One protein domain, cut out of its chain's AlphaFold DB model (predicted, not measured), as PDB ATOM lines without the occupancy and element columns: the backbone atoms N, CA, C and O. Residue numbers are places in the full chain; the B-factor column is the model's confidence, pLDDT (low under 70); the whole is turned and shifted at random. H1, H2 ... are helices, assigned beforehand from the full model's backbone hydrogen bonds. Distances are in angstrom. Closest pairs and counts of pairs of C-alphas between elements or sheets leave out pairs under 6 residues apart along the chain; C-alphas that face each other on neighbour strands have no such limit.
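This is residues 59 to 195 of the 205 residues of an uncharacterized protein of Lachnospiraceae bacterium (UniProt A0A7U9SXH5). A long helical hairpin, H4 and H5, makes the length; H1 crosses the last end of H5, and a smaller hairpin, H2 and H3, stands loosely crosswise beside the pair. The printed part has 137 residues with five named helices, H1 to H5, and no named strand: all helix. It is compact, with a radius of gyration of the C-alphas of 16.0 A, and spans 48 by 30 by 22 A.

Start at H1, residues 67 to 76; it touches H5, residues 169 to 194, with H5's residues 192 to 193 alone, about perpendicular at 87 degrees, closest C-alphas Lys 74 and Leu 193, 6.0 A. Next, H2, residues 84 to 96, touches H3, residues 102 to 110, as a hairpin, with H2's residues 91 to 95 alone, closest C-alphas Ile 95 and Lys 102, 6.3 A. H4, residues 138 to 157, and H5 form a hairpin at a shallow tilt of 27 degrees, closest C-alphas Ile 146 and Leu 180, 5.5 A. Every O i to N i+4 pair is within hydrogen-bond range in H2, H3, H4 and H5, and 5 of 6 in H1.

Find C-alpha 67, where H1 begins, at (293.663, 349.576, 268.170). H4 runs 28.3 A; H5 runs 36.6 A to C-alpha 194 at (283.660, 345.849, 260.213).

The printed part has no cut; the links H3 to H4 and H4 to H5 are long. Look for pLDDT under 70 at residues 59 to 63, 110 to 118, 122 to 136 and 164 to 167.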
ATOM      1  N   GLY A  59     295.552 331.087 276.817       42.97
ATOM      2  CA  GLY A  59     295.192 332.398 276.327       42.97
ATOM      3  C   GLY A  59     293.708 332.582 276.590       42.97
ATOM      4  O   GLY A  59     292.887 332.260 275.736       42.97
ATOM      5  N   ARG A  60     293.347 333.134 277.753       47.75
ATOM      6  CA  ARG A  60     292.070 333.838 277.937       47.75
ATOM      7  C   ARG A  60     292.118 335.114 277.095       47.75
ATOM      8  O   ARG A  60     292.144 336.217 277.632       47.75
ATOM      9  N   GLY A  61     292.241 334.957 275.777       51.12
ATOM     10  CA  GLY A  61     292.323 336.065 274.844       51.12
ATOM     11  C   GLY A  61     291.087 336.933 275.020       51.12
ATOM     12  O   GLY A  61     289.959 336.428 275.062       51.12
ATOM     13  N   THR A  62     291.308 338.226 275.218       56.31
ATOM     14  CA  THR A  62     290.234 339.196 275.388       56.31
ATOM     15  C   THR A  62     289.449 339.289 274.086       56.31
ATOM     16  O   THR A  62     290.030 339.311 273.007       56.31
ATOM     17  N   VAL A  63     288.118 339.368 274.171       64.19
ATOM     18  CA  VAL A  63     287.248 339.532 272.986       64.19
ATOM     19  C   VAL A  63     287.509 340.872 272.280       64.19
ATOM     20  O   VAL A  63     287.172 341.039 271.114       64.19
ATOM     21  N   VAL A  64     288.122 341.828 272.979       78.31
ATOM     22  CA  VAL A  64     288.419 343.171 272.480       78.31
ATOM     23  C   VAL A  64     289.819 343.201 271.876       78.31
ATOM     24  O   VAL A  64     290.796 342.917 272.574       78.31
ATOM     25  N   LEU A  65     289.899 343.565 270.596       84.31
ATOM     26  CA  LEU A  65     291.152 343.859 269.910       84.31
ATOM     27  C   LEU A  65     291.682 345.225 270.361       84.31
ATOM     28  O   LEU A  65     290.930 346.192 270.501       84.31
ATOM     29  N   THR A  66     292.996 345.331 270.546       87.81
ATOM     30  CA  THR A  66     293.657 346.642 270.662       87.81
ATOM     31  C   THR A  66     293.543 347.417 269.345       87.81
ATOM     32  O   THR A  66     293.293 346.833 268.287       87.81
ATOM     33  N   LYS A  67     293.737 348.741 269.381       86.75
ATOM     34  CA  LYS A  67     293.663 349.576 268.170       86.75
ATOM     35  C   LYS A  67     294.702 349.155 267.132       86.75
ATOM     36  O   LYS A  67     294.396 349.134 265.946       86.75
ATOM     37  N   GLU A  68     295.896 348.790 267.584       87.19
ATOM     38  CA  GLU A  68     297.014 348.355 266.750       87.19
ATOM     39  C   GLU A  68     296.719 347.003 266.085       87.19
ATOM     40  O   GLU A  68     296.907 346.857 264.879       87.19
ATOM     41  N   GLN A  69     296.192 346.035 266.846       89.19
ATOM     42  CA  GLN A  69     295.746 344.746 266.299       89.19
ATOM     43  C   GLN A  69     294.618 344.932 265.285       89.19
ATOM     44  O   GLN A  69     294.629 344.315 264.223       89.19
ATOM     45  N   LEU A  70     293.652 345.796 265.600       90.00
ATOM     46  CA  LEU A  70     292.525 346.064 264.721       90.00
ATOM     47  C   LEU A  70     292.970 346.720 263.408       90.00
ATOM     48  O   LEU A  70     292.495 346.321 262.349       90.00
ATOM     49  N   LEU A  71     293.886 347.692 263.466       88.62
ATOM     50  CA  LEU A  71     294.442 348.337 262.277       88.62
ATOM     51  C   LEU A  71     295.165 347.316 261.386       88.62
ATOM     52  O   LEU A  71     294.852 347.221 260.204       88.62
ATOM     53  N   MET A  72     296.042 346.493 261.973       89.75
ATOM     54  CA  MET A  72     296.771 345.445 261.251       89.75
ATOM     55  C   MET A  72     295.830 344.445 260.566       89.75
ATOM     56  O   MET A  72     296.060 344.059 259.423       89.75
ATOM     57  N   LEU A  73     294.773 344.010 261.255       91.69
ATOM     58  CA  LEU A  73     293.820 343.050 260.700       91.69
ATOM     59  C   LEU A  73     292.978 343.670 259.576       91.69
ATOM     60  O   LEU A  73     292.746 343.008 258.571       91.69
ATOM     61  N   LYS A  74     292.574 344.941 259.699       90.62
ATOM     62  CA  LYS A  74     291.818 345.655 258.654       90.62
ATOM     63  C   LYS A  74     292.627 345.937 257.390       90.62
ATOM     64  O   LYS A  74     292.046 346.030 256.317       90.62
ATOM     65  N   GLU A  75     293.947 346.080 257.499       90.31
ATOM     66  CA  GLU A  75     294.824 346.214 256.328       90.31
ATOM     67  C   GLU A  75     294.908 344.916 255.510       90.31
ATOM     68  O   GLU A  75     295.190 344.965 254.314       90.31
ATOM     69  N   LYS A  76     294.672 343.760 256.146       91.06
ATOM     70  CA  LYS A  76     294.807 342.437 255.523       91.06
ATOM     71  C   LYS A  76     293.485 341.796 255.111       91.06
ATOM     72  O   LYS A  76     293.482 341.023 254.159       91.06
ATOM     73  N   TYR A  77     292.402 342.054 255.843       90.94
ATOM     74  CA  TYR A  77     291.162 341.286 255.741       90.94
ATOM     75  C   TYR A  77     289.930 342.186 255.623       90.94
ATOM     76  O   TYR A  77     289.742 343.105 256.424       90.94
ATOM     77  N   ASP A  78     289.043 341.855 254.684       86.00
ATOM     78  CA  ASP A  78     287.695 342.420 254.593       86.00
ATOM     79  C   ASP A  78     286.701 341.512 255.340       86.00
ATOM     80  O   ASP A  78     286.420 340.390 254.927       86.00
ATOM     81  N   ALA A  79     286.139 342.003 256.449       80.62
ATOM     82  CA  ALA A  79     285.210 341.246 257.293       80.62
ATOM     83  C   ALA A  79     283.966 340.714 256.554       80.62
ATOM     84  O   ALA A  79     283.353 339.744 257.015       80.62
ATOM     85  N   GLU A  80     283.566 341.356 255.454       79.19
ATOM     86  CA  GLU A  80     282.381 340.988 254.675       79.19
ATOM     87  C   GLU A  80     282.711 340.147 253.441       79.19
ATOM     88  O   GLU A  80     281.829 339.428 252.965       79.19
ATOM     89  N   ASN A  81     283.959 340.221 252.965       82.31
ATOM     90  CA  ASN A  81     284.441 339.557 251.758       82.31
ATOM     91  C   ASN A  81     285.806 338.896 252.012       82.31
ATOM     92  O   ASN A  81     286.839 339.388 251.573       82.31
ATOM     93  N   MET A  82     285.794 337.761 252.704       85.69
ATOM     94  CA  MET A  82     286.942 336.865 252.827       85.69
ATOM     95  C   MET A  82     286.658 335.560 252.096       85.69
ATOM     96  O   MET A  82     285.607 334.944 252.290       85.69
ATOM     97  N   ASP A  83     287.608 335.087 251.301       83.88
ATOM     98  CA  ASP A  83     287.588 333.707 250.839       83.88
ATOM     99  C   ASP A  83     287.973 332.725 251.968       83.88
ATOM    100  O   ASP A  83     288.289 333.092 253.102       83.88
ATOM    101  N   GLU A  84     287.882 331.426 251.690       81.12
ATOM    102  CA  GLU A  84     288.231 330.386 252.664       81.12
ATOM    103  C   GLU A  84     289.692 330.440 253.119       81.12
ATOM    104  O   GLU A  84     289.988 330.255 254.302       81.12
ATOM    105  N   LYS A  85     290.615 330.732 252.204       83.81
ATOM    106  CA  LYS A  85     292.034 330.811 252.528       83.81
ATOM    107  C   LYS A  85     292.309 332.023 253.415       83.81
ATOM    108  O   LYS A  85     293.024 331.881 254.406       83.81
ATOM    109  N   GLU A  86     291.749 333.177 253.072       88.81
ATOM    110  CA  GLU A  86     291.857 334.421 253.833       88.81
ATOM    111  C   GLU A  86     291.286 334.254 255.234       88.81
ATOM    112  O   GLU A  86     291.937 334.631 256.204       88.81
ATOM    113  N   PHE A  87     290.135 333.595 255.366       88.25
ATOM    114  CA  PHE A  87     289.561 333.305 256.672       88.25
ATOM    115  C   PHE A  87     290.450 332.389 257.522       88.25
ATOM    116  O   PHE A  87     290.633 332.629 258.716       88.25
ATOM    117  N   TYR A  88     291.056 331.357 256.932       86.00
ATOM    118  CA  TYR A  88     292.007 330.528 257.671       86.00
ATOM    119  C   TYR A  88     293.279 331.282 258.051       86.00
ATOM    120  O   TYR A  88     293.790 331.074 259.149       86.00
ATOM    121  N   ASP A  89     293.805 332.122 257.160       89.62
ATOM    122  CA  ASP A  89     294.951 332.977 257.467       89.62
ATOM    123  C   ASP A  89     294.590 333.939 258.616       89.62
ATOM    124  O   ASP A  89     295.349 334.048 259.574       89.62
ATOM    125  N   PHE A  90     293.384 334.515 258.604       92.12
ATOM    126  CA  PHE A  90     292.849 335.348 259.683       92.12
ATOM    127  C   PHE A  90     292.798 334.607 261.027       92.12
ATOM    128  O   PHE A  90     293.270 335.132 262.033       92.12
ATOM    129  N   LEU A  91     292.292 333.369 261.070       90.31
ATOM    130  CA  LEU A  91     292.279 332.576 262.307       90.31
ATOM    131  C   LEU A  91     293.690 332.302 262.848       90.31
ATOM    132  O   LEU A  91     293.878 332.270 264.065       90.31
ATOM    133  N   MET A  92     294.677 332.111 261.968       88.50
ATOM    134  CA  MET A  92     296.074 331.917 262.369       88.50
ATOM    135  C   MET A  92     296.692 333.215 262.895       88.50
ATOM    136  O   MET A  92     297.301 333.198 263.963       88.50
ATOM    137  N   ASP A  93     296.449 334.346 262.229       90.50
ATOM    138  CA  ASP A  93     296.871 335.665 262.710       90.50
ATOM    139  C   ASP A  93     296.274 335.960 264.102       90.50
ATOM    140  O   ASP A  93     296.960 336.481 264.979       90.50
ATOM    141  N   LEU A  94     295.026 335.557 264.375       90.31
ATOM    142  CA  LEU A  94     294.430 335.691 265.711       90.31
ATOM    143  C   LEU A  94     295.117 334.834 266.787       90.31
ATOM    144  O   LEU A  94     295.114 335.233 267.957       90.31
ATOM    145  N   ILE A  95     295.705 333.687 266.427       88.31
ATOM    146  CA  ILE A  95     296.542 332.891 267.342       88.31
ATOM    147  C   ILE A  95     297.843 333.632 267.635       88.31
ATOM    148  O   ILE A  95     298.218 333.774 268.801       88.31
ATOM    149  N   ASP A  96     298.511 334.131 266.597       86.62
ATOM    150  CA  ASP A  96     299.788 334.840 266.726       86.62
ATOM    151  C   ASP A  96     299.631 336.126 267.553       86.62
ATOM    152  O   ASP A  96     300.468 336.449 268.401       86.62
ATOM    153  N   LEU A  97     298.493 336.807 267.397       86.50
ATOM    154  CA  LEU A  97     298.095 337.966 268.197       86.50
ATOM    155  C   LEU A  97     297.597 337.608 269.609       86.50
ATOM    156  O   LEU A  97     297.273 338.513 270.382       86.50
ATOM    157  N   LYS A  98     297.543 336.316 269.967       85.75
ATOM    158  CA  LYS A  98     297.051 335.786 271.255       85.75
ATOM    159  C   LYS A  98     295.603 336.183 271.577       85.75
ATOM    160  O   LYS A  98     295.218 336.271 272.744       85.75
ATOM    161  N   VAL A  99     294.800 336.422 270.542       86.31
ATOM    162  CA  VAL A  99     293.366 336.736 270.641       86.31
ATOM    163  C   VAL A  99     292.553 335.442 270.728       86.31
ATOM    164  O   VAL A  99     291.634 335.325 271.546       86.31
ATOM    165  N   LEU A 100     292.925 334.447 269.922       86.62
ATOM    166  CA  LEU A 100     292.409 333.083 269.992       86.62
ATOM    167  C   LEU A 100     293.506 332.118 270.438       86.62
ATOM    168  O   LEU A 100     294.690 332.303 270.168       86.62
ATOM    169  N   SER A 101     293.101 331.062 271.124       86.06
ATOM    170  CA  SER A 101     293.938 329.903 271.400       86.06
ATOM    171  C   SER A 101     293.920 328.932 270.219       86.06
ATOM    172  O   SER A 101     292.964 328.868 269.441       86.06
ATOM    173  N   LYS A 102     294.963 328.105 270.112       83.69
ATOM    174  CA  LYS A 102     295.022 327.019 269.121       83.69
ATOM    175  C   LYS A 102     293.865 326.037 269.291       83.69
ATOM    176  O   LYS A 102     293.329 325.564 268.292       83.69
ATOM    177  N   LYS A 103     293.445 325.778 270.534       83.75
ATOM    178  CA  LYS A 103     292.258 324.977 270.847       83.75
ATOM    179  C   LYS A 103     290.981 325.579 270.253       83.75
ATOM    180  O   LYS A 103     290.276 324.862 269.554       83.75
ATOM    181  N   GLU A 104     290.713 326.869 270.469       85.19
ATOM    182  CA  GLU A 104     289.530 327.552 269.909       85.19
ATOM    183  C   GLU A 104     289.507 327.482 268.374       85.19
ATOM    184  O   GLU A 104     288.472 327.194 267.773       85.19
ATOM    185  N   VAL A 105     290.660 327.669 267.724       83.12
ATOM    186  CA  VAL A 105     290.761 327.532 266.264       83.12
ATOM    187  C   VAL A 105     290.583 326.079 265.827       83.12
ATOM    188  O   VAL A 105     289.861 325.812 264.875       83.12
ATOM    189  N   LYS A 106     291.173 325.104 266.524       79.81
ATOM    190  CA  LYS A 106     290.989 323.674 266.224       79.81
ATOM    191  C   LYS A 106     289.523 323.266 266.343       79.81
ATOM    192  O   LYS A 106     289.038 322.539 265.486       79.81
ATOM    193  N   GLU A 107     288.821 323.740 267.365       77.62
ATOM    194  CA  GLU A 107     287.389 323.494 267.546       77.62
ATOM    195  C   GLU A 107     286.561 324.104 266.411       77.62
ATOM    196  O   GLU A 107     285.660 323.440 265.910       77.62
ATOM    197  N   GLU A 108     286.908 325.306 265.940       78.81
ATOM    198  CA  GLU A 108     286.283 325.918 264.758       78.81
ATOM    199  C   GLU A 108     286.532 325.105 263.475       78.81
ATOM    200  O   GLU A 108     285.613 324.897 262.685       78.81
ATOM    201  N   LEU A 109     287.757 324.610 263.274       73.56
ATOM    202  CA  LEU A 109     288.151 323.870 262.066       73.56
ATOM    203  C   LEU A 109     287.639 322.429 262.029       73.56
ATOM    204  O   LEU A 109     287.393 321.881 260.959       73.56
ATOM    205  N   VAL A 110     287.527 321.778 263.186       67.12
ATOM    206  CA  VAL A 110     287.018 320.402 263.293       67.12
ATOM    207  C   VAL A 110     285.490 320.384 263.200       67.12
ATOM    208  O   VAL A 110     284.890 319.337 262.938       67.12
ATOM    209  N   ARG A 111     284.832 321.537 263.358       58.81
ATOM    210  CA  ARG A 111     283.384 321.605 263.284       58.81
ATOM    211  C   ARG A 111     282.902 321.546 261.835       58.81
ATOM    212  O   ARG A 111     283.102 322.477 261.065       58.81
ATOM    213  N   LYS A 112     282.193 320.459 261.520       52.00
ATOM    214  CA  LYS A 112     280.891 320.401 260.815       52.00
ATOM    215  C   LYS A 112     280.671 318.987 260.265       52.00
ATOM    216  O   LYS A 112     280.646 318.754 259.066       52.00
ATOM    217  N   MET A 113     280.435 318.032 261.159       42.66
ATOM    218  CA  MET A 113     279.406 317.039 260.875       42.66
ATOM    219  C   MET A 113     278.306 317.300 261.885       42.66
ATOM    220  O   MET A 113     278.517 317.158 263.088       42.66
ATOM    221  N   ALA A 114     277.161 317.773 261.394       46.41
ATOM    222  CA  ALA A 114     275.932 317.729 262.161       46.41
ATOM    223  C   ALA A 114     275.808 316.318 262.746       46.41
ATOM    224  O   ALA A 114     276.073 315.343 262.038       46.41
ATOM    225  N   PHE A 115     275.420 316.199 264.015       51.59
ATOM    226  CA  PHE A 115     274.934 314.921 264.506       51.59
ATOM    227  C   PHE A 115     273.724 314.563 263.649       51.59
ATOM    228  O   PHE A 115     272.614 315.039 263.878       51.59
ATOM    229  N   THR A 116     273.948 313.710 262.653       50.03
ATOM    230  CA  THR A 116     272.905 313.048 261.865       50.03
ATOM    231  C   THR A 116     271.986 312.208 262.760       50.03
ATOM    232  O   THR A 116     270.956 311.721 262.308       50.03
ATOM    233  N   SER A 117     272.350 312.066 264.038       56.97
ATOM    234  CA  SER A 117     271.658 311.364 265.106       56.97
ATOM    235  C   SER A 117     270.791 312.251 266.019       56.97
ATOM    236  O   SER A 117     270.179 311.699 266.929       56.97
ATOM    237  N   MET A 118     270.701 313.578 265.834       68.50
ATOM    238  CA  MET A 118     269.821 314.425 266.661       68.50
ATOM    239  C   MET A 118     268.474 314.703 265.982       68.50
ATOM    240  O   MET A 118     268.416 315.253 264.885       68.50
ATOM    241  N   VAL A 119     267.381 314.383 266.675       70.31
ATOM    242  CA  VAL A 119     266.004 314.700 266.276       70.31
ATOM    243  C   VAL A 119     265.499 315.867 267.123       70.31
ATOM    244  O   VAL A 119     265.586 315.842 268.351       70.31
ATOM    245  N   MET A 120     264.963 316.894 266.469       73.00
ATOM    246  CA  MET A 120     264.403 318.093 267.101       73.00
ATOM    247  C   MET A 120     263.236 318.633 266.253       73.00
ATOM    248  O   MET A 120     263.102 318.216 265.097       73.00
ATOM    249  N   PRO A 121     262.379 319.526 266.787       71.56
ATOM    250  CA  PRO A 121     261.346 320.182 265.993       71.56
ATOM    251  C   PRO A 121     261.939 320.874 264.764       71.56
ATOM    252  O   PRO A 121     263.115 321.233 264.755       71.56
ATOM    253  N   ALA A 122     261.131 321.063 263.722       66.75
ATOM    254  CA  ALA A 122     261.582 321.825 262.568       66.75
ATOM    255  C   ALA A 122     262.015 323.225 263.026       66.75
ATOM    256  O   ALA A 122     261.301 323.912 263.761       66.75
ATOM    257  N   TYR A 123     263.215 323.618 262.614       63.66
ATOM    258  CA  TYR A 123     263.670 324.986 262.739       63.66
ATOM    259  C   TYR A 123     263.181 325.721 261.493       63.66
ATOM    260  O   TYR A 123     263.692 325.481 260.404       63.66
ATOM    261  N   ASP A 124     262.173 326.583 261.646       54.31
ATOM    262  CA  ASP A 124     261.577 327.366 260.543       54.31
ATOM    263  C   ASP A 124     262.534 328.414 259.948       54.31
ATOM    264  O   ASP A 124     262.196 329.134 259.008       54.31
ATOM    265  N   TYR A 125     263.760 328.503 260.461       49.69
ATOM    266  CA  TYR A 125     264.812 329.253 259.808       49.69
ATOM    267  C   TYR A 125     265.409 328.370 258.716       49.69
ATOM    268  O   TYR A 125     266.002 327.336 259.027       49.69
ATOM    269  N   TYR A 126     265.215 328.779 257.456       45.59
ATOM    270  CA  TYR A 126     265.809 328.197 256.251       45.59
ATOM    271  C   TYR A 126     267.061 327.384 256.565       45.59
ATOM    272  O   TYR A 126     268.031 327.912 257.109       45.59
ATOM    273  N   SER A 127     267.008 326.097 256.232       43.97
ATOM    274  CA  SER A 127     268.092 325.145 256.395       43.97
ATOM    275  C   SER A 127     269.352 325.625 255.665       43.97
ATOM    276  O   SER A 127     269.656 325.180 254.565       43.97
ATOM    277  N   TYR A 128     270.141 326.475 256.314       44.69
ATOM    278  CA  TYR A 128     271.565 326.654 256.034       44.69
ATOM    279  C   TYR A 128     272.364 325.605 256.815       44.69
ATOM    280  O   TYR A 128     273.457 325.850 257.327       44.69
ATOM    281  N   GLY A 129     271.782 324.404 256.899       38.84
ATOM    282  CA  GLY A 129     272.496 323.187 257.197       38.84
ATOM    283  C   GLY A 129     273.554 323.006 256.121       38.84
ATOM    284  O   GLY A 129     273.260 322.715 254.966       38.84
ATOM    285  N   THR A 130     274.791 323.221 256.535       44.41
ATOM    286  CA  THR A 130     275.992 322.561 256.022       44.41
ATOM    287  C   THR A 130     276.476 322.820 254.591       44.41
ATOM    288  O   THR A 130     277.646 322.534 254.395       44.41
ATOM    289  N   ASP A 131     275.734 323.423 253.648       39.38
ATOM    290  CA  ASP A 131     276.242 323.521 252.251       39.38
ATOM    291  C   ASP A 131     276.022 324.841 251.479       39.38
ATOM    292  O   ASP A 131     276.427 324.953 250.324       39.38
ATOM    293  N   THR A 132     275.445 325.884 252.082       40.97
ATOM    294  CA  THR A 132     275.254 327.182 251.393       40.97
ATOM    295  C   THR A 132     275.517 328.379 252.302       40.97
ATOM    296  O   THR A 132     274.749 329.335 252.365       40.97
ATOM    297  N   LEU A 133     276.639 328.362 253.020       47.38
ATOM    298  CA  LEU A 133     277.214 329.617 253.503       47.38
ATOM    299  C   LEU A 133     277.658 330.399 252.278       47.38
ATOM    300  O   LEU A 133     278.437 329.857 251.504       47.38
ATOM    301  N   SER A 134     277.164 331.624 252.085       48.94
ATOM    302  CA  SER A 134     277.696 332.541 251.075       48.94
ATOM    303  C   SER A 134     279.220 332.583 251.217       48.94
ATOM    304  O   SER A 134     279.701 333.189 252.183       48.94
ATOM    305  N   PRO A 135     279.986 331.923 250.325       56.00
ATOM    306  CA  PRO A 135     281.437 331.981 250.375       56.00
ATOM    307  C   PRO A 135     281.792 333.463 250.265       56.00
ATOM    308  O   PRO A 135     281.300 334.125 249.353       56.00
ATOM    309  N   GLY A 136     282.523 334.009 251.234       63.56
ATOM    310  CA  GLY A 136     282.749 335.455 251.311       63.56
ATOM    311  C   GLY A 136     282.389 336.068 252.659       63.56
ATOM    312  O   GLY A 136     283.191 336.805 253.218       63.56
ATOM    313  N   ASN A 137     281.216 335.755 253.225       79.56
ATOM    314  CA  ASN A 137     280.699 336.505 254.379       79.56
ATOM    315  C   ASN A 137     280.722 335.693 255.681       79.56
ATOM    316  O   ASN A 137     279.718 335.124 256.129       79.56
ATOM    317  N   TYR A 138     281.895 335.661 256.313       82.75
ATOM    318  CA  TYR A 138     282.099 334.949 257.576       82.75
ATOM    319  C   TYR A 138     281.367 335.593 258.754       82.75
ATOM    320  O   TYR A 138     280.936 334.879 259.658       82.75
ATOM    321  N   LEU A 139     281.150 336.910 258.743       85.88
ATOM    322  CA  LEU A 139     280.360 337.569 259.784       85.88
ATOM    323  C   LEU A 139     278.924 337.020 259.814       85.88
ATOM    324  O   LEU A 139     278.442 336.606 260.870       85.88
ATOM    325  N   MET A 140     278.273 336.941 258.650       83.06
ATOM    326  CA  MET A 140     276.928 336.380 258.507       83.06
ATOM    327  C   MET A 140     276.894 334.889 258.858       83.06
ATOM    328  O   MET A 140     275.979 334.436 259.548       83.06
ATOM    329  N   ARG A 141     277.918 334.124 258.446       83.31
ATOM    330  CA  ARG A 141     278.081 332.724 258.864       83.31
ATOM    331  C   ARG A 141     278.000 332.591 260.384       83.31
ATOM    332  O   ARG A 141     277.216 331.787 260.876       83.31
ATOM    333  N   PHE A 142     278.803 333.359 261.121       86.75
ATOM    334  CA  PHE A 142     278.858 333.217 262.575       86.75
ATOM    335  C   PHE A 142     277.589 333.713 263.270       86.75
ATOM    336  O   PHE A 142     277.207 333.133 264.282       86.75
ATOM    337  N   MET A 143     276.895 334.717 262.726       85.56
ATOM    338  CA  MET A 143     275.560 335.096 263.214       85.56
ATOM    339  C   MET A 143     274.568 333.927 263.102       85.56
ATOM    340  O   MET A 143     273.843 333.639 264.054       85.56
ATOM    341  N   ASN A 144     274.593 333.197 261.984       81.31
ATOM    342  CA  ASN A 144     273.757 332.010 261.795       81.31
ATOM    343  C   ASN A 144     274.165 330.853 262.720       81.31
ATOM    344  O   ASN A 144     273.297 330.229 263.334       81.31
ATOM    345  N   ASP A 145     275.468 330.585 262.859       82.69
ATOM    346  CA  ASP A 145     275.980 329.528 263.742       82.69
ATOM    347  C   ASP A 145     275.593 329.801 265.220       82.69
ATOM    348  O   ASP A 145     275.252 328.868 265.955       82.69
ATOM    349  N   ILE A 146     275.572 331.074 265.647       87.81
ATOM    350  CA  ILE A 146     275.087 331.505 266.973       87.81
ATOM    351  C   ILE A 146     273.603 331.181 267.138       87.81
ATOM    352  O   ILE A 146     273.245 330.477 268.082       87.81
ATOM    353  N   HIS A 147     272.750 331.640 266.218       85.38
ATOM    354  CA  HIS A 147     271.306 331.417 266.314       85.38
ATOM    355  C   HIS A 147     270.939 329.936 266.293       85.38
ATOM    356  O   HIS A 147     270.097 329.493 267.073       85.38
ATOM    357  N   TYR A 148     271.603 329.150 265.447       83.00
ATOM    358  CA  TYR A 148     271.382 327.711 265.409       83.00
ATOM    359  C   TYR A 148     271.782 327.038 266.729       83.00
ATOM    360  O   TYR A 148     271.037 326.212 267.256       83.00
ATOM    361  N   SER A 149     272.920 327.428 267.310       86.06
ATOM    362  CA  SER A 149     273.358 326.889 268.602       86.06
ATOM    363  C   SER A 149     272.401 327.271 269.734       86.06
ATOM    364  O   SER A 149     272.049 326.423 270.550       86.06
ATOM    365  N   GLU A 150     271.930 328.522 269.771       89.62
ATOM    366  CA  GLU A 150     270.924 328.991 270.736       89.62
ATOM    367  C   GLU A 150     269.619 328.203 270.619       89.62
ATOM    368  O   GLU A 150     269.071 327.759 271.629       89.62
ATOM    369  N   TYR A 151     269.157 327.970 269.389       86.06
ATOM    370  CA  TYR A 151     267.967 327.175 269.127       86.06
ATOM    371  C   TYR A 151     268.102 325.742 269.653       86.06
ATOM    372  O   TYR A 151     267.227 325.267 270.379       86.06
ATOM    373  N   VAL A 152     269.201 325.055 269.330       83.94
ATOM    374  CA  VAL A 152     269.420 323.676 269.785       83.94
ATOM    375  C   VAL A 152     269.473 323.607 271.308       83.94
ATOM    376  O   VAL A 152     268.813 322.759 271.910       83.94
ATOM    377  N   LEU A 153     270.213 324.513 271.951       88.88
ATOM    378  CA  LEU A 153     270.305 324.562 273.412       88.88
ATOM    379  C   LEU A 153     268.937 324.788 274.061       88.88
ATOM    380  O   LEU A 153     268.630 324.166 275.079       88.88
ATOM    381  N   GLU A 154     268.095 325.619 273.452       89.50
ATOM    382  CA  GLU A 154     266.730 325.846 273.909       89.50
ATOM    383  C   GLU A 154     265.845 324.602 273.733       89.50
ATOM    384  O   GLU A 154     265.099 324.245 274.646       89.50
ATOM    385  N   MET A 155     265.958 323.881 272.614       86.19
ATOM    386  CA  MET A 155     265.217 322.630 272.407       86.19
ATOM    387  C   MET A 155     265.650 321.535 273.392       86.19
ATOM    388  O   MET A 155     264.794 320.831 273.936       86.19
ATOM    389  N   ILE A 156     266.948 321.440 273.704       87.69
ATOM    390  CA  ILE A 156     267.462 320.551 274.756       87.69
ATOM    391  C   ILE A 156     266.868 320.952 276.109       87.69
ATOM    392  O   ILE A 156     266.355 320.098 276.833       87.69
ATOM    393  N   ARG A 157     266.884 322.249 276.444       90.31
ATOM    394  CA  ARG A 157     266.339 322.778 277.705       90.31
ATOM    395  C   ARG A 157     264.847 322.477 277.864       90.31
ATOM    396  O   ARG A 157     264.401 322.187 278.970       90.31
ATOM    397  N   GLN A 158     264.086 322.533 276.773       89.81
ATOM    398  CA  GLN A 158     262.656 322.217 276.745       89.81
ATOM    399  C   GLN A 158     262.356 320.706 276.726       89.81
ATOM    400  O   GLN A 158     261.186 320.329 276.732       89.81
ATOM    401  N   GLY A 159     263.372 319.836 276.672       87.62
ATOM    402  CA  GLY A 159     263.184 318.387 276.549       87.62
ATOM    403  C   GLY A 159     262.629 317.952 275.187       87.62
ATOM    404  O   GLY A 159     262.030 316.886 275.079       87.62
ATOM    405  N   LYS A 160     262.805 318.780 274.151       84.31
ATOM    406  CA  LYS A 160     262.307 318.543 272.785       84.31
ATOM    407  C   LYS A 160     263.348 317.918 271.854       84.31
ATOM    408  O   LYS A 160     263.056 317.705 270.681       84.31
ATOM    409  N   CYS A 161     264.544 317.623 272.359       81.19
ATOM    410  CA  CYS A 161     265.595 316.941 271.610       81.19
ATOM    411  C   CYS A 161     265.668 315.459 271.973       81.19
ATOM    412  O   CYS A 161     265.618 315.090 273.146       81.19
ATOM    413  N   GLN A 162     265.878 314.628 270.961       76.19
ATOM    414  CA  GLN A 162     266.297 313.241 271.109       76.19
ATOM    415  C   GLN A 162     267.630 313.061 270.389       76.19
ATOM    416  O   GLN A 162     267.868 313.668 269.349       76.19
ATOM    417  N   VAL A 163     268.503 312.239 270.951       75.69
ATOM    418  CA  VAL A 163     269.808 311.910 270.368       75.69
ATOM    419  C   VAL A 163     269.866 310.413 270.101       75.69
ATOM    420  O   VAL A 163     269.156 309.637 270.745       75.69
ATOM    421  N   GLY A 164     270.685 310.006 269.136       67.88
ATOM    422  CA  GLY A 164     270.897 308.600 268.818       67.88
ATOM    423  C   GLY A 164     271.432 307.822 270.018       67.88
ATOM    424  O   GLY A 164     272.038 308.386 270.924       67.88
ATOM    425  N   ALA A 165     271.234 306.504 270.011       61.28
ATOM    426  CA  ALA A 165     271.581 305.628 271.134       61.28
ATOM    427  C   ALA A 165     273.069 305.673 271.551       61.28
ATOM    428  O   ALA A 165     273.399 305.292 272.672       61.28
ATOM    429  N   SER A 166     273.962 306.113 270.660       66.06
ATOM    430  CA  SER A 166     275.398 306.278 270.917       66.06
ATOM    431  C   SER A 166     275.772 307.601 271.588       66.06
ATOM    432  O   SER A 166     276.889 307.723 272.085       66.06
ATOM    433  N   ASP A 167     274.872 308.584 271.601       68.88
ATOM    434  CA  ASP A 167     275.150 309.946 272.044       68.88
ATOM    435  C   ASP A 167     274.405 310.253 273.348       68.88
ATOM    436  O   ASP A 167     273.290 309.789 273.583       68.88
ATOM    437  N   SER A 168     275.005 311.074 274.213       80.31
ATOM    438  CA  SER A 168     274.319 311.584 275.403       80.31
ATOM    439  C   SER A 168     273.851 313.021 275.171       80.31
ATOM    440  O   SER A 168     274.601 313.845 274.643       80.31
ATOM    441  N   LEU A 169     272.636 313.356 275.624       82.06
ATOM    442  CA  LEU A 169     272.126 314.735 275.580       82.06
ATOM    443  C   LEU A 169     273.071 315.719 276.289       82.06
ATOM    444  O   LEU A 169     273.207 316.860 275.856       82.06
ATOM    445  N   GLY A 170     273.749 315.277 277.355       83.69
ATOM    446  CA  GLY A 170     274.746 316.080 278.066       83.69
ATOM    447  C   GLY A 170     275.964 316.412 277.202       83.69
ATOM    448  O   GLY A 170     276.398 317.561 277.174       83.69
ATOM    449  N   THR A 171     276.477 315.438 276.445       82.31
ATOM    450  CA  THR A 171     277.589 315.640 275.503       82.31
ATOM    451  C   THR A 171     277.199 316.624 274.408       82.31
ATOM    452  O   THR A 171     277.914 317.596 274.176       82.31
ATOM    453  N   VAL A 172     276.033 316.416 273.789       80.19
ATOM    454  CA  VAL A 172     275.525 317.296 272.730       80.19
ATOM    455  C   VAL A 172     275.351 318.721 273.252       80.19
ATOM    456  O   VAL A 172     275.826 319.669 272.632       80.19
ATOM    457  N   ARG A 173     274.765 318.885 274.441       86.94
ATOM    458  CA  ARG A 173     274.635 320.193 275.089       86.94
ATOM    459  C   ARG A 173     275.988 320.880 275.284       86.94
ATOM    460  O   ARG A 173     276.128 322.034 274.895       86.94
ATOM    461  N   MET A 174     276.977 320.195 275.864       86.06
ATOM    462  CA  MET A 174     278.308 320.781 276.089       86.06
ATOM    463  C   MET A 174     278.972 321.224 274.786       86.06
ATOM    464  O   MET A 174     279.625 322.266 274.761       86.06
ATOM    465  N   MET A 175     278.792 320.454 273.712       82.50
ATOM    466  CA  MET A 175     279.301 320.815 272.392       82.50
ATOM    467  C   MET A 175     278.645 322.098 271.890       82.50
ATOM    468  O   MET A 175     279.364 323.051 271.619       82.50
ATOM    469  N   TYR A 176     277.311 322.184 271.878       85.25
ATOM    470  CA  TYR A 176     276.617 323.400 271.434       85.25
ATOM    471  C   TYR A 176     276.891 324.621 272.330       85.25
ATOM    472  O   TYR A 176     276.957 325.748 271.844       85.25
ATOM    473  N   GLU A 177     277.107 324.428 273.636       89.31
ATOM    474  CA  GLU A 177     277.532 325.505 274.540       89.31
ATOM    475  C   GLU A 177     278.950 325.990 274.221       89.31
ATOM    476  O   GLU A 177     279.206 327.197 274.219       89.31
ATOM    477  N   ASN A 178     279.884 325.072 273.960       85.88
ATOM    478  CA  ASN A 178     281.224 325.431 273.506       85.88
ATOM    479  C   ASN A 178     281.180 326.143 272.167       85.88
ATOM    480  O   ASN A 178     281.860 327.147 271.946       85.88
ATOM    481  N   ASP A 179     280.295 325.653 271.319       83.44
ATOM    482  CA  ASP A 179     280.160 326.125 269.980       83.44
ATOM    483  C   ASP A 179     279.657 327.558 269.922       83.44
ATOM    484  O   ASP A 179     280.255 328.399 269.251       83.44
ATOM    485  N   LEU A 180     278.624 327.842 270.712       88.75
ATOM    486  CA  LEU A 180     278.079 329.171 270.911       88.75
ATOM    487  C   LEU A 180     279.130 330.142 271.461       88.75
ATOM    488  O   LEU A 180     279.212 331.280 271.000       88.75
ATOM    489  N   ARG A 181     279.948 329.712 272.434       90.19
ATOM    490  CA  ARG A 181     281.022 330.552 272.994       90.19
ATOM    491  C   ARG A 181     282.044 330.932 271.926       90.19
ATOM    492  O   ARG A 181     282.357 332.116 271.798       90.19
ATOM    493  N   ASN A 182     282.528 329.956 271.161       87.81
ATOM    494  CA  ASN A 182     283.539 330.195 270.136       87.81
ATOM    495  C   ASN A 182     282.983 331.070 269.002       87.81
ATOM    496  O   ASN A 182     283.575 332.089 268.645       87.81
ATOM    497  N   SER A 183     281.778 330.750 268.515       88.56
ATOM    498  CA  SER A 183     281.115 331.511 267.454       88.56
ATOM    499  C   SER A 183     280.852 332.965 267.864       88.56
ATOM    500  O   SER A 183     281.135 333.865 267.079       88.56
ATOM    501  N   ARG A 184     280.410 333.231 269.105       92.00
ATOM    502  CA  ARG A 184     280.254 334.606 269.628       92.00
ATOM    503  C   ARG A 184     281.572 335.368 269.682       92.00
ATOM    504  O   ARG A 184     281.601 336.556 269.366       92.00
ATOM    505  N   LYS A 185     282.661 334.706 270.077       91.56
ATOM    506  CA  LYS A 185     283.982 335.338 270.147       91.56
ATOM    507  C   LYS A 185     284.471 335.744 268.758       91.56
ATOM    508  O   LYS A 185     284.815 336.906 268.560       91.56
ATOM    509  N   ILE A 186     284.441 334.825 267.792       90.88
ATOM    510  CA  ILE A 186     284.879 335.104 266.416       90.88
ATOM    511  C   ILE A 186     283.966 336.147 265.756       90.88
ATOM    512  O   ILE A 186     284.464 337.097 265.155       90.88
ATOM    513  N   GLN A 187     282.644 336.044 265.938       91.50
ATOM    514  CA  GLN A 187     281.685 337.048 265.466       91.50
ATOM    515  C   GLN A 187     282.002 338.441 266.018       91.50
ATOM    516  O   GLN A 187     282.032 339.403 265.254       91.50
ATOM    517  N   GLY A 188     282.282 338.558 267.319       92.00
ATOM    518  CA  GLY A 188     282.621 339.833 267.950       92.00
ATOM    519  C   GLY A 188     283.912 340.449 267.405       92.00
ATOM    520  O   GLY A 188     284.010 341.671 267.289       92.00
ATOM    521  N   ILE A 189     284.893 339.625 267.035       92.12
ATOM    522  CA  ILE A 189     286.136 340.077 266.395       92.12
ATOM    523  C   ILE A 189     285.844 340.567 264.970       92.12
ATOM    524  O   ILE A 189     286.216 341.684 264.621       92.12
ATOM    525  N   LEU A 190     285.117 339.786 264.167       91.75
ATOM    526  CA  LEU A 190     284.714 340.178 262.808       91.75
ATOM    527  C   LEU A 190     283.879 341.469 262.807       91.75
ATOM    528  O   LEU A 190     284.061 342.335 261.953       91.75
ATOM    529  N   GLN A 191     283.011 341.643 263.804       91.69
ATOM    530  CA  GLN A 191     282.232 342.864 263.982       91.69
ATOM    531  C   GLN A 191     283.125 344.076 264.278       91.69
ATOM    532  O   GLN A 191     282.872 345.155 263.747       91.69
ATOM    533  N   GLN A 192     284.182 343.910 265.079       91.50
ATOM    534  CA  GLN A 192     285.171 344.968 265.311       91.50
ATOM    535  C   GLN A 192     285.930 345.325 264.028       91.50
ATOM    536  O   GLN A 192     286.144 346.510 263.775       91.50
ATOM    537  N   LEU A 193     286.293 344.339 263.193       89.94
ATOM    538  CA  LEU A 193     286.904 344.598 261.880       89.94
ATOM    539  C   LEU A 193     285.967 345.423 260.984       89.94
ATOM    540  O   LEU A 193     286.410 346.384 260.356       89.94
ATOM    541  N   LYS A 194     284.669 345.101 260.975       87.38
ATOM    542  CA  LYS A 194     283.660 345.849 260.213       87.38
ATOM    543  C   LYS A 194     283.440 347.273 260.736       87.38
ATOM    544  O   LYS A 194     283.260 348.196 259.950       87.38
ATOM    545  N   SER A 195     283.411 347.476 262.051       83.31
ATOM    546  CA  SER A 195     283.123 348.785 262.649       83.31
ATOM    547  C   SER A 195     284.295 349.752 262.483       83.31
ATOM    548  O   SER A 195     285.408 349.434 262.891       83.31
TER     549      SER A 195